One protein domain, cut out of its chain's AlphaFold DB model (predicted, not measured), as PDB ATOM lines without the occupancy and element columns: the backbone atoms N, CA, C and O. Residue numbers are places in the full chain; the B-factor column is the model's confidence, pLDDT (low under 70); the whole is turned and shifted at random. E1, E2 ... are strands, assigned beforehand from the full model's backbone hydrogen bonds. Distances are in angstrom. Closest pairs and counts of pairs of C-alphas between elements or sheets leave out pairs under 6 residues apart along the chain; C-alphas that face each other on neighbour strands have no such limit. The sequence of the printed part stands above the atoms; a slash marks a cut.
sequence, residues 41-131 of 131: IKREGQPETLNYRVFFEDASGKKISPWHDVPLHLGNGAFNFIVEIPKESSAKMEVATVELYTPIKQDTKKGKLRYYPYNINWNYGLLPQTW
ATOM      1  N   ILE A  41     -29.953 -44.746  42.078       95.44
ATOM      2  CA  ILE A  41     -29.238 -44.377  40.859       95.44
ATOM      3  C   ILE A  41     -30.068 -43.367  40.078       95.44
ATOM      4  O   ILE A  41     -31.243 -43.612  39.794       95.44
ATOM      5  N   LYS A  42     -29.423 -42.285  39.643       96.50
ATOM      6  CA  LYS A  42     -29.990 -41.298  38.728       96.50
ATOM      7  C   LYS A  42     -29.160 -41.211  37.460       96.50
ATOM      8  O   LYS A  42     -27.961 -40.953  37.498       96.50
ATOM      9  N   ARG A  43     -29.816 -41.432  36.324       97.62
ATOM     10  CA  ARG A  43     -29.199 -41.372  34.997       97.62
ATOM     11  C   ARG A  43     -29.436 -39.994  34.400       97.62
ATOM     12  O   ARG A  43     -30.571 -39.527  34.376       97.62
ATOM     13  N   GLU A  44     -28.377 -39.369  33.914       97.56
ATOM     14  CA  GLU A  44     -28.419 -38.085  33.221       97.56
ATOM     15  C   GLU A  44     -27.749 -38.234  31.849       97.56
ATOM     16  O   GLU A  44     -26.740 -38.924  31.708       97.56
ATOM     17  N   GLY A  45     -28.323 -37.604  30.822       96.62
ATOM     18  CA  GLY A  45     -27.914 -37.808  29.431       96.62
ATOM     19  C   GLY A  45     -28.501 -39.077  28.800       96.62
ATOM     20  O   GLY A  45     -29.128 -39.904  29.462       96.62
ATOM     21  N   GLN A  46     -28.320 -39.213  27.487       96.75
ATOM     22  CA  GLN A  46     -28.782 -40.386  26.743       96.75
ATOM     23  C   GLN A  46     -27.750 -41.513  26.828       96.75
ATOM     24  O   GLN A  46     -26.561 -41.214  26.689       96.75
ATOM     25  N   PRO A  47     -28.158 -42.780  27.025       94.06
ATOM     26  CA  PRO A  47     -27.252 -43.922  26.920       94.06
ATOM     27  C   PRO A  47     -26.448 -43.892  25.615       94.06
ATOM     28  O   PRO A  47     -26.916 -43.363  24.611       94.06
ATOM     29  N   GLU A  48     -25.234 -44.446  25.641       94.12
ATOM     30  CA  GLU A  48     -24.331 -44.486  24.475       94.12
ATOM     31  C   GLU A  48     -23.959 -43.100  23.921       94.12
ATOM     32  O   GLU A  48     -23.659 -42.926  22.740       94.12
ATOM     33  N   THR A  49     -23.906 -42.094  24.797       97.12
ATOM     34  CA  THR A  49     -23.384 -40.764  24.463       97.12
ATOM     35  C   THR A  49     -22.246 -40.348  25.386       97.12
ATOM     36  O   THR A  49     -22.136 -40.799  26.527       97.12
ATOM     37  N   LEU A  50     -21.411 -39.414  24.916       95.56
ATOM     38  CA  LEU A  50     -20.294 -38.864  25.696       95.56
ATOM     39  C   LEU A  50     -20.739 -38.129  26.967       95.56
ATOM     40  O   LEU A  50     -19.920 -37.944  27.866       95.56
ATOM     41  N   ASN A  51     -22.016 -37.749  27.068       96.75
ATOM     42  CA  ASN A  51     -22.585 -37.008  28.197       96.75
ATOM     43  C   ASN A  51     -23.372 -37.903  29.166       96.75
ATOM     44  O   ASN A  51     -23.889 -37.402  30.159       96.75
ATOM     45  N   TYR A  52     -23.470 -39.211  28.904       98.38
ATOM     46  CA  TYR A  52     -24.186 -40.136  29.779       98.38
ATOM     47  C   TYR A  52     -23.482 -40.304  31.124       98.38
ATOM     48  O   TYR A  52     -22.331 -40.747  31.165       98.38
ATOM     49  N   ARG A  53     -24.165 -39.978  32.220       98.31
ATOM     50  CA  ARG A  53     -23.655 -40.095  33.588       98.31
ATOM     51  C   ARG A  53     -24.644 -40.830  34.474       98.31
ATOM     52  O   ARG A  53     -25.858 -40.676  34.356       98.31
ATOM     53  N   VAL A  54     -24.098 -41.614  35.391       98.31
ATOM     54  CA  VAL A  54     -24.856 -42.353  36.395       98.31
ATOM     55  C   VAL A  54     -24.440 -41.834  37.767       98.31
ATOM     56  O   VAL A  54     -23.362 -42.155  38.269       98.31
ATOM     57  N   PHE A  55     -25.287 -40.990  38.346       98.19
ATOM     58  CA  PHE A  55     -25.117 -40.425  39.680       98.19
ATOM     59  C   PHE A  55     -25.744 -41.320  40.746       98.19
ATOM     60  O   PHE A  55     -26.688 -42.068  40.477       98.19
ATOM     61  N   PHE A  56     -25.229 -41.192  41.965       97.81
ATOM     62  CA  PHE A  56     -25.761 -41.841  43.153       97.81
ATOM     63  C   PHE A  56     -26.480 -40.795  43.997       97.81
ATOM     64  O   PHE A  56     -26.007 -39.667  44.134       97.81
ATOM     65  N   GLU A  57     -27.628 -41.165  44.548       97.12
ATOM     66  CA  GLU A  57     -28.401 -40.348  45.477       97.12
ATOM     67  C   GLU A  57     -28.654 -41.142  46.762       97.12
ATOM     68  O   GLU A  57     -28.883 -42.354  46.724       97.12
ATOM     69  N   ASP A  58     -28.598 -40.473  47.911       94.31
ATOM     70  CA  ASP A  58     -28.993 -41.074  49.183       94.31
ATOM     71  C   ASP A  58     -30.528 -41.186  49.311       94.31
ATOM     72  O   ASP A  58     -31.293 -40.815  48.414       94.31
ATOM     73  N   ALA A  59     -31.007 -41.696  50.448       91.50
ATOM     74  CA  ALA A  59     -32.440 -41.828  50.712       91.50
ATOM     75  C   ALA A  59     -33.201 -40.482  50.721       91.50
ATOM     76  O   ALA A  59     -34.417 -40.481  50.527       91.50
ATOM     77  N   SER A  60     -32.509 -39.354  50.922       93.12
ATOM     78  CA  SER A  60     -33.080 -38.001  50.879       93.12
ATOM     79  C   SER A  60     -33.111 -37.398  49.467       93.12
ATOM     80  O   SER A  60     -33.722 -36.351  49.262       93.12
ATOM     81  N   GLY A  61     -32.486 -38.059  48.486       92.69
ATOM     82  CA  GLY A  61     -32.338 -37.559  47.119       92.69
ATOM     83  C   GLY A  61     -31.125 -36.645  46.921       92.69
ATOM     84  O   GLY A  61     -30.984 -36.029  45.865       92.69
ATOM     85  N   LYS A  62     -30.232 -36.533  47.912       95.06
ATOM     86  CA  LYS A  62     -28.995 -35.759  47.778       95.06
ATOM     87  C   LYS A  62     -27.976 -36.560  46.969       95.06
ATOM     88  O   LYS A  62     -27.748 -37.732  47.262       95.06
ATOM     89  N   LYS A  63     -27.325 -35.918  45.988       96.69
ATOM     90  CA  LYS A  63     -26.217 -36.528  45.234       96.69
ATOM     91  C   LYS A  63     -25.050 -36.861  46.165       96.69
ATOM     92  O   LYS A  63     -24.620 -36.013  46.947       96.69
ATOM     93  N   ILE A  64     -24.532 -38.074  46.028       97.62
ATOM     94  CA  ILE A  64     -23.372 -38.586  46.756       97.62
ATOM     95  C   ILE A  64     -22.361 -39.183  45.775       97.62
ATOM     96  O   ILE A  64     -22.706 -39.593  44.665       97.62
ATOM     97  N   SER A  65     -21.104 -39.232  46.192       98.00
ATOM     98  CA  SER A  65     -20.006 -39.859  45.473       98.00
ATOM     99  C   SER A  65     -19.984 -41.371  45.727       98.00
ATOM    100  O   SER A  65     -19.821 -41.784  46.878       98.00
ATOM    101  N   PRO A  66     -20.068 -42.229  44.687       97.62
ATOM    102  CA  PRO A  66     -19.826 -43.659  44.855       97.62
ATOM    103  C   PRO A  66     -18.409 -43.951  45.361       97.62
ATOM    104  O   PRO A  66     -18.202 -44.958  46.021       97.62
ATOM    105  N   TRP A  67     -17.435 -43.080  45.090       98.25
ATOM    106  CA  TRP A  67     -16.064 -43.280  45.547       98.25
ATOM    107  C   TRP A  67     -15.879 -42.895  47.019       98.25
ATOM    108  O   TRP A  67     -15.316 -43.670  47.788       98.25
ATOM    109  N   HIS A  68     -16.345 -41.716  47.425       97.94
ATOM    110  CA  HIS A  68     -16.006 -41.146  48.729       97.94
ATOM    111  C   HIS A  68     -17.069 -41.401  49.804       97.94
ATOM    112  O   HIS A  68     -16.722 -41.661  50.959       97.94
ATOM    113  N   ASP A  69     -18.351 -41.359  49.436       97.00
ATOM    114  CA  ASP A  69     -19.450 -41.306  50.407       97.00
ATOM    115  C   ASP A  69     -20.044 -42.687  50.724       97.00
ATOM    116  O   ASP A  69     -20.644 -42.878  51.782       97.00
ATOM    117  N   VAL A  70     -19.877 -43.673  49.835       95.56
ATOM    118  CA  VAL A  70     -20.300 -45.054  50.108       95.56
ATOM    119  C   VAL A  70     -19.286 -45.706  51.057       95.56
ATOM    120  O   VAL A  70     -18.098 -45.743  50.743       95.56
ATOM    121  N   PRO A  71     -19.710 -46.251  52.212       95.56
ATOM    122  CA  PRO A  71     -18.775 -46.834  53.169       95.56
ATOM    123  C   PRO A  71     -18.144 -48.110  52.606       95.56
ATOM    124  O   PRO A  71     -18.855 -48.964  52.087       95.56
ATOM    125  N   LEU A  72     -16.832 -48.296  52.761       95.88
ATOM    126  CA  LEU A  72     -16.169 -49.539  52.343       95.88
ATOM    127  C   LEU A  72     -16.641 -50.756  53.147       95.88
ATOM    128  O   LEU A  72     -16.914 -51.812  52.581       95.88
ATOM    129  N   HIS A  73     -16.757 -50.606  54.465       94.81
ATOM    130  CA  HIS A  73     -17.069 -51.697  55.386       94.81
ATOM    131  C   HIS A  73     -18.535 -51.644  55.834       94.81
ATOM    132  O   HIS A  73     -19.014 -50.604  56.278       94.81
ATOM    133  N   LEU A  74     -19.219 -52.790  55.784       89.69
ATOM    134  CA  LEU A  74     -20.596 -52.974  56.275       89.69
ATOM    135  C   LEU A  74     -20.659 -53.671  57.648       89.69
ATOM    136  O   LEU A  74     -21.733 -53.796  58.233       89.69
ATOM    137  N   GLY A  75     -19.512 -54.127  58.163       89.00
ATOM    138  CA  GLY A  75     -19.416 -54.980  59.350       89.00
ATOM    139  C   GLY A  75     -19.425 -56.474  59.005       89.00
ATOM    140  O   GLY A  75     -19.677 -56.864  57.868       89.00
ATOM    141  N   ASN A  76     -19.101 -57.329  59.983       88.50
ATOM    142  CA  ASN A  76     -19.068 -58.797  59.838       88.50
ATOM    143  C   ASN A  76     -18.185 -59.318  58.682       88.50
ATOM    144  O   ASN A  76     -18.471 -60.360  58.098       88.50
ATOM    145  N   GLY A  77     -17.123 -58.582  58.333       89.88
ATOM    146  CA  GLY A  77     -16.240 -58.922  57.211       89.88
ATOM    147  C   GLY A  77     -16.848 -58.688  55.822       89.88
ATOM    148  O   GLY A  77     -16.264 -59.131  54.836       89.88
ATOM    149  N   ALA A  78     -17.999 -58.014  55.728       91.69
ATOM    150  CA  ALA A  78     -18.620 -57.637  54.464       91.69
ATOM    151  C   ALA A  78     -18.152 -56.253  53.991       91.69
ATOM    152  O   ALA A  78     -17.996 -55.317  54.785       91.69
ATOM    153  N   PHE A  79     -18.000 -56.129  52.674       94.25
ATOM    154  CA  PHE A  79     -17.580 -54.911  51.991       94.25
ATOM    155  C   PHE A  79     -18.641 -54.475  50.988       94.25
ATOM    156  O   PHE A  79     -19.294 -55.319  50.369       94.25
ATOM    157  N   ASN A  80     -18.782 -53.166  50.796       95.25
ATOM    158  CA  ASN A  80     -19.519 -52.655  49.649       95.25
ATOM    159  C   ASN A  80     -18.681 -52.811  48.381       95.25
ATOM    160  O   ASN A  80     -17.496 -52.487  48.354       95.25
ATOM    161  N   PHE A  81     -19.334 -53.280  47.324       95.81
ATOM    162  CA  PHE A  81     -18.772 -53.382  45.985       95.81
ATOM    163  C   PHE A  81     -19.707 -52.664  45.019       95.81
ATOM    164  O   PHE A  81     -20.893 -52.995  44.936       95.81
ATOM    165  N   ILE A  82     -19.185 -51.671  44.307       96.56
ATOM    166  CA  ILE A  82     -19.963 -50.879  43.357       96.56
ATOM    167  C   ILE A  82     -19.701 -51.431  41.968       96.56
ATOM    168  O   ILE A  82     -18.589 -51.332  41.461       96.56
ATOM    169  N   VAL A  83     -20.732 -52.017  41.364       97.44
ATOM    170  CA  VAL A  83     -20.659 -52.577  40.013       97.44
ATOM    171  C   VAL A  83     -20.662 -51.444  38.992       97.44
ATOM    172  O   VAL A  83     -21.619 -50.676  38.913       97.44
ATOM    173  N   GLU A  84     -19.615 -51.383  38.177       98.06
ATOM    174  CA  GLU A  84     -19.495 -50.450  37.057       98.06
ATOM    175  C   GLU A  84     -19.896 -51.128  35.746       98.06
ATOM    176  O   GLU A  84     -20.657 -50.568  34.958       98.06
ATOM    177  N   ILE A  85     -19.427 -52.363  35.537       98.31
ATOM    178  CA  ILE A  85     -19.669 -53.153  34.330       98.31
ATOM    179  C   ILE A  85     -20.379 -54.447  34.741       98.31
ATOM    180  O   ILE A  85     -19.753 -55.339  35.327       98.31
ATOM    181  N   PRO A  86     -21.690 -54.562  34.477       97.75
ATOM    182  CA  PRO A  86     -22.432 -55.784  34.743       97.75
ATOM    183  C   PRO A  86     -21.874 -56.980  33.965       97.75
ATOM    184  O   PRO A  86     -21.376 -56.834  32.845       97.75
ATOM    185  N   LYS A  87     -22.017 -58.177  34.536       97.50
ATOM    186  CA  LYS A  87     -21.742 -59.434  33.834       97.50
ATOM    187  C   LYS A  87     -22.507 -59.498  32.499       97.50
ATOM    188  O   LYS A  87     -23.645 -59.047  32.409       97.50
ATOM    189  N   GLU A  88     -21.884 -60.100  31.491       98.00
ATOM    190  CA  GLU A  88     -22.351 -60.184  30.103       98.00
ATOM    191  C   GLU A  88     -22.501 -58.820  29.400       98.00
ATOM    192  O   GLU A  88     -23.274 -58.687  28.454       98.00
ATOM    193  N   SER A  89     -21.745 -57.799  29.823       98.00
ATOM    194  CA  SER A  89     -21.677 -56.502  29.135       98.00
ATOM    195  C   SER A  89     -20.244 -56.120  28.750       98.00
ATOM    196  O   SER A  89     -19.276 -56.679  29.272       98.00
ATOM    197  N   SER A  90     -20.101 -55.196  27.795       98.06
ATOM    198  CA  SER A  90     -18.803 -54.793  27.228       98.06
ATOM    199  C   SER A  90     -18.521 -53.292  27.304       98.06
ATOM    200  O   SER A  90     -17.385 -52.884  27.063       98.06
ATOM    201  N   ALA A  91     -19.507 -52.452  27.641       98.38
ATOM    202  CA  ALA A  91     -19.292 -51.016  27.804       98.38
ATOM    203  C   ALA A  91     -18.296 -50.781  28.947       98.38
ATOM    204  O   ALA A  91     -18.556 -51.168  30.085       98.38
ATOM    205  N   LYS A  92     -17.142 -50.163  28.654       98.25
ATOM    206  CA  LYS A  92     -16.142 -49.871  29.685       98.25
ATOM    207  C   LYS A  92     -16.603 -48.664  30.494       98.25
ATOM    208  O   LYS A  92     -16.244 -47.536  30.179       98.25
ATOM    209  N   MET A  93     -17.430 -48.920  31.495       98.56
ATOM    210  CA  MET A  93     -17.874 -47.931  32.467       98.56
ATOM    211  C   MET A  93     -16.863 -47.840  33.610       98.56
ATOM    212  O   MET A  93     -16.282 -48.853  33.988       98.56
ATOM    213  N   GLU A  94     -16.656 -46.640  34.138       98.44
ATOM    214  CA  GLU A  94     -15.777 -46.383  35.276       98.44
ATOM    215  C   GLU A  94     -16.218 -45.139  36.048       98.44
ATOM    216  O   GLU A  94     -16.887 -44.244  35.514       98.44
ATOM    217  N   VAL A  95     -15.833 -45.075  37.317       98.44
ATOM    218  CA  VAL A  95     -15.998 -43.896  38.155       98.44
ATOM    219  C   VAL A  95     -15.190 -42.721  37.592       98.44
ATOM    220  O   VAL A  95     -14.000 -42.819  37.290       98.44
ATOM    221  N   ALA A  96     -15.837 -41.570  37.441       98.25
ATOM    222  CA  ALA A  96     -15.201 -40.355  36.958       98.25
ATOM    223  C   ALA A  96     -14.464 -39.651  38.109       98.25
ATOM    224  O   ALA A  96     -14.982 -38.706  38.696       98.25
ATOM    225  N   THR A  97     -13.244 -40.096  38.419       97.25
ATOM    226  CA  THR A  97     -12.422 -39.617  39.555       97.25
ATOM    227  C   THR A  97     -12.145 -38.109  39.570       97.25
ATOM    228  O   THR A  97     -11.817 -37.556  40.614       97.25
ATOM    229  N   VAL A  98     -12.283 -37.441  38.424       97.12
ATOM    230  CA  VAL A  98     -12.056 -35.995  38.254       97.12
ATOM    231  C   VAL A  98     -13.345 -35.164  38.213       97.12
ATOM    232  O   VAL A  98     -13.277 -33.939  38.220       97.12
ATOM    233  N   GLU A  99     -14.517 -35.800  38.127       97.81
ATOM    234  CA  GLU A  99     -15.809 -35.107  38.051       97.81
ATOM    235  C   GLU A  99     -16.446 -34.977  39.442       97.81
ATOM    236  O   GLU A  99     -16.304 -35.846  40.305       97.81
ATOM    237  N   LEU A 100     -17.197 -33.892  39.658       97.44
ATOM    238  CA  LEU A 100     -17.913 -33.673  40.914       97.44
ATOM    239  C   LEU A 100     -18.940 -34.790  41.153       97.44
ATOM    240  O   LEU A 100     -19.659 -35.186  40.237       97.44
ATOM    241  N   TYR A 101     -19.018 -35.270  42.398       97.81
ATOM    242  CA  TYR A 101     -19.811 -36.441  42.803       97.81
ATOM    243  C   TYR A 101     -19.396 -37.753  42.127       97.81
ATOM    244  O   TYR A 101     -20.108 -38.742  42.256       97.81
ATOM    245  N   THR A 102     -18.269 -37.769  41.409       98.31
ATOM    246  CA  THR A 102     -17.640 -38.951  40.811       98.31
ATOM    247  C   THR A 102     -18.648 -39.925  40.171       98.31
ATOM    248  O   THR A 102     -18.706 -41.089  40.572       98.31
ATOM    249  N   PRO A 103     -19.513 -39.482  39.237       98.44
ATOM    250  CA  PRO A 103     -20.493 -40.365  38.609       98.44
ATOM    251  C   PRO A 103     -19.806 -41.499  37.847       98.44
ATOM    252  O   PRO A 103     -18.657 -41.372  37.425       98.44
ATOM    253  N   ILE A 104     -20.533 -42.583  37.586       98.62
ATOM    254  CA  ILE A 104     -20.064 -43.602  36.641       98.62
ATOM    255  C   ILE A 104     -20.322 -43.091  35.219       98.62
ATOM    256  O   ILE A 104     -21.426 -42.633  34.894       98.62
ATOM    257  N   LYS A 105     -19.305 -43.169  34.360       98.31
ATOM    258  CA  LYS A 105     -19.366 -42.796  32.942       98.31
ATOM    259  C   LYS A 105     -18.650 -43.829  32.087       98.31
ATOM    260  O   LYS A 105     -17.879 -44.630  32.596       98.31
ATOM    261  N   GLN A 106     -18.877 -43.797  30.782       98.62
ATOM    262  CA  GLN A 106     -18.124 -44.650  29.871       98.62
ATOM    263  C   GLN A 106     -16.755 -44.036  29.554       98.62
ATOM    264  O   GLN A 106     -16.658 -42.843  29.257       98.62
ATOM    265  N   ASP A 107     -15.711 -44.863  29.586       97.88
ATOM    266  CA  ASP A 107     -14.365 -44.514  29.136       97.88
ATOM    267  C   ASP A 107     -14.391 -44.122  27.650       97.88
ATOM    268  O   ASP A 107     -15.186 -44.630  26.846       97.88
ATOM    269  N   THR A 108     -13.477 -43.240  27.263       97.00
ATOM    270  CA  THR A 108     -13.338 -42.775  25.887       97.00
ATOM    271  C   THR A 108     -11.931 -43.033  25.375       97.00
ATOM    272  O   THR A 108     -10.931 -42.762  26.032       97.00
ATOM    273  N   LYS A 109     -11.831 -43.537  24.147       95.75
ATOM    274  CA  LYS A 109     -10.554 -43.736  23.461       95.75
ATOM    275  C   LYS A 109     -10.630 -43.074  22.098       95.75
ATOM    276  O   LYS A 109     -11.473 -43.430  21.280       95.75
ATOM    277  N   LYS A 110      -9.741 -42.105  21.847       95.12
ATOM    278  CA  LYS A 110      -9.729 -41.300  20.608       95.12
ATOM    279  C   LYS A 110     -11.085 -40.614  20.337       95.12
ATOM    280  O   LYS A 110     -11.583 -40.646  19.217       95.12
ATOM    281  N   GLY A 111     -11.706 -40.067  21.387       94.44
ATOM    282  CA  GLY A 111     -12.995 -39.366  21.305       94.44
ATOM    283  C   GLY A 111     -14.223 -40.258  21.079       94.44
ATOM    284  O   GLY A 111     -15.327 -39.741  20.963       94.44
ATOM    285  N   LYS A 112     -14.056 -41.586  21.022       96.62
ATOM    286  CA  LYS A 112     -15.154 -42.552  20.890       96.62
ATOM    287  C   LYS A 112     -15.363 -43.312  22.191       96.62
ATOM    288  O   LYS A 112     -14.401 -43.571  22.915       96.62
ATOM    289  N   LEU A 113     -16.608 -43.699  22.448       97.94
ATOM    290  CA  LEU A 113     -16.971 -44.566  23.565       97.94
ATOM    291  C   LEU A 113     -16.239 -45.904  23.463       97.94
ATOM    292  O   LEU A 113     -16.156 -46.506  22.390       97.94
ATOM    293  N   ARG A 114     -15.672 -46.351  24.583       98.38
ATOM    294  CA  ARG A 114     -14.873 -47.569  24.628       98.38
ATOM    295  C   ARG A 114     -15.717 -48.765  25.049       98.38
ATOM    296  O   ARG A 114     -16.406 -48.744  26.068       98.38
ATOM    297  N   TYR A 115     -15.564 -49.838  24.288       98.12
ATOM    298  CA  TYR A 115     -16.088 -51.159  24.599       98.12
ATOM    299  C   TYR A 115     -14.924 -52.147  24.676       98.12
ATOM    300  O   TYR A 115     -13.915 -51.994  23.976       98.12
ATOM    301  N   TYR A 116     -15.043 -53.141  25.545       97.88
ATOM    302  CA  TYR A 116     -14.185 -54.314  25.501       97.88
ATOM    303  C   TYR A 116     -14.482 -55.135  24.238       97.88
ATOM    304  O   TYR A 116     -15.616 -55.133  23.760       97.88
ATOM    305  N   PRO A 117     -13.481 -55.843  23.683       97.06
ATOM    306  CA  PRO A 117     -13.679 -56.673  22.492       97.06
ATOM    307  C   PRO A 117     -14.622 -57.863  22.737       97.06
ATOM    308  O   PRO A 117     -15.143 -58.427  21.781       97.06
ATOM    309  N   TYR A 118     -14.846 -58.224  24.002       96.81
ATOM    310  CA  TYR A 118     -15.737 -59.294  24.439       96.81
ATOM    311  C   TYR A 118     -16.521 -58.842  25.673       96.81
ATOM    312  O   TYR A 118     -16.111 -57.907  26.367       96.81
ATOM    313  N   ASN A 119     -17.627 -59.526  25.961       98.00
ATOM    314  CA  ASN A 119     -18.371 -59.322  27.198       98.00
ATOM    315  C   ASN A 119     -17.562 -59.810  28.407       98.00
ATOM    316  O   ASN A 119     -16.830 -60.798  28.326       98.00
ATOM    317  N   ILE A 120     -17.701 -59.119  29.536       96.12
ATOM    318  CA  ILE A 120     -17.087 -59.539  30.796       96.12
ATOM    319  C   ILE A 120     -17.947 -60.636  31.428       96.12
ATOM    320  O   ILE A 120     -19.146 -60.462  31.621       96.12
ATOM    321  N   ASN A 121     -17.330 -61.745  31.829       97.12
ATOM    322  CA  ASN A 121     -18.042 -62.903  32.390       97.12
ATOM    323  C   ASN A 121     -18.383 -62.761  33.890       97.12
ATOM    324  O   ASN A 121     -18.894 -63.700  34.510       97.12
ATOM    325  N   TRP A 122     -18.096 -61.604  34.490       96.25
ATOM    326  CA  TRP A 122     -18.274 -61.299  35.912       96.25
ATOM    327  C   TRP A 122     -18.744 -59.851  36.081       96.25
ATOM    328  O   TRP A 122     -18.566 -59.031  35.184       96.25
ATOM    329  N   ASN A 123     -19.303 -59.520  37.246       97.31
ATOM    330  CA  ASN A 123     -19.534 -58.124  37.605       97.31
ATOM    331  C   ASN A 123     -18.189 -57.479  37.951       97.31
ATOM    332  O   ASN A 123     -17.463 -57.997  38.800       97.31
ATOM    333  N   TYR A 124     -17.867 -56.368  37.299       97.81
ATOM    334  CA  TYR A 124     -16.629 -55.625  37.505       97.81
ATOM    335  C   TYR A 124     -16.933 -54.228  38.043       97.81
ATOM    336  O   TYR A 124     -17.976 -53.652  37.726       97.81
ATOM    337  N   GLY A 125     -16.046 -53.696  38.876       97.88
ATOM    338  CA  GLY A 125     -16.268 -52.422  39.540       97.88
ATOM    339  C   GLY A 125     -15.222 -52.111  40.601       97.88
ATOM    340  O   GLY A 125     -14.093 -52.596  40.515       97.88
ATOM    341  N   LEU A 126     -15.614 -51.347  41.621       97.75
ATOM    342  CA  LEU A 126     -14.692 -50.771  42.603       97.75
ATOM    343  C   LEU A 126     -15.086 -51.050  44.061       97.75
ATOM    344  O   LEU A 126     -16.257 -51.267  44.394       97.75
ATOM    345  N   LEU A 127     -14.077 -50.991  44.931       97.81
ATOM    346  CA  LEU A 127     -14.232 -50.845  46.376       97.81
ATOM    347  C   LEU A 127     -14.195 -49.345  46.707       97.81
ATOM    348  O   LEU A 127     -13.260 -48.661  46.288       97.81
ATOM    349  N   PRO A 128     -15.209 -48.788  47.384       97.44
ATOM    350  CA  PRO A 128     -15.221 -47.362  47.675       97.44
ATOM    351  C   PRO A 128     -14.178 -47.028  48.751       97.44
ATOM    352  O   PRO A 128     -13.711 -47.903  49.475       97.44
ATOM    353  N   GLN A 129     -13.802 -45.754  48.861       97.75
ATOM    354  CA  GLN A 129     -12.817 -45.245  49.825       97.75
ATOM    355  C   GLN A 129     -11.408 -45.869  49.702       97.75
ATOM    356  O   GLN A 129     -10.643 -45.870  50.665       97.75
ATOM    357  N   THR A 130     -11.039 -46.359  48.513       97.50
ATOM    358  CA  THR A 130      -9.672 -46.796  48.164       97.50
ATOM    359  C   THR A 130      -9.113 -45.950  47.023       97.50
ATOM    360  O   THR A 130      -9.892 -45.520  46.177       97.50
ATOM    361  N   TRP A 131      -7.798 -45.731  46.962       94.00
ATOM    362  CA  TRP A 131      -7.136 -45.002  45.872       94.00
ATOM    363  C   TRP A 131      -6.030 -45.843  45.241       94.00
ATOM    364  O   TRP A 131      -5.264 -46.456  46.019       94.00
TER     365      TRP A 131
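This is residues 41 to 131 of the 131 residues of the protein "Inorganic diphosphatase" of Gossypium harknessii (UniProt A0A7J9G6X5). With little regular structure, the domain is a twisted, curled sheet, E1 E2 E7 E6, with two small strand pairs, E4 with E9 and E5 with E8, by its E6 edge, and E3 far out. The printed part has 91 residues, of which 34 are in nine named strands, E1 to E9 in chain order, with no named helix; the class is all strand, and each sheet is antiparallel. The whole is compact, radius of gyration of the C-alphas 13.7 A, spans 40 by 29 by 22 A.

E1, residues 41 to 44, begins at C-alpha 41 (-29.238, -44.377, 40.859). E2 is 53 to 57, 12.8 A long, E3 73 to 75, E4 82 to 85, E5 89 to 91, E6 93 to 95, E7 104 to 106, E8 115 to 120, 10.5 A long. E9, 124 to 126, ends at C-alpha 126 (-14.692, -50.771, 42.603).

Within hydrogen-bond range are N 42 and O 55, 2.9 A, in the hairpin E1 and E2; N 54 and O 104, 2.9 A, between E2 and E7; N 94 and O 105, 2.8 A, in the hairpin E6 and E7; N 116 and O 90, 2.8 A, between E5 and E8; N 84 and O 124, 2.8 A, between E4 and E9. E5 runs on into E6 at 65 degrees. E3 pairs with no named strand.

The farthest C-alphas, Asn 76 and Lys 110, are 44.0 A apart. The link E2 to E3 is long, 15 residues. The printed part has no cut; no printed residue is under 70 in pLDDT.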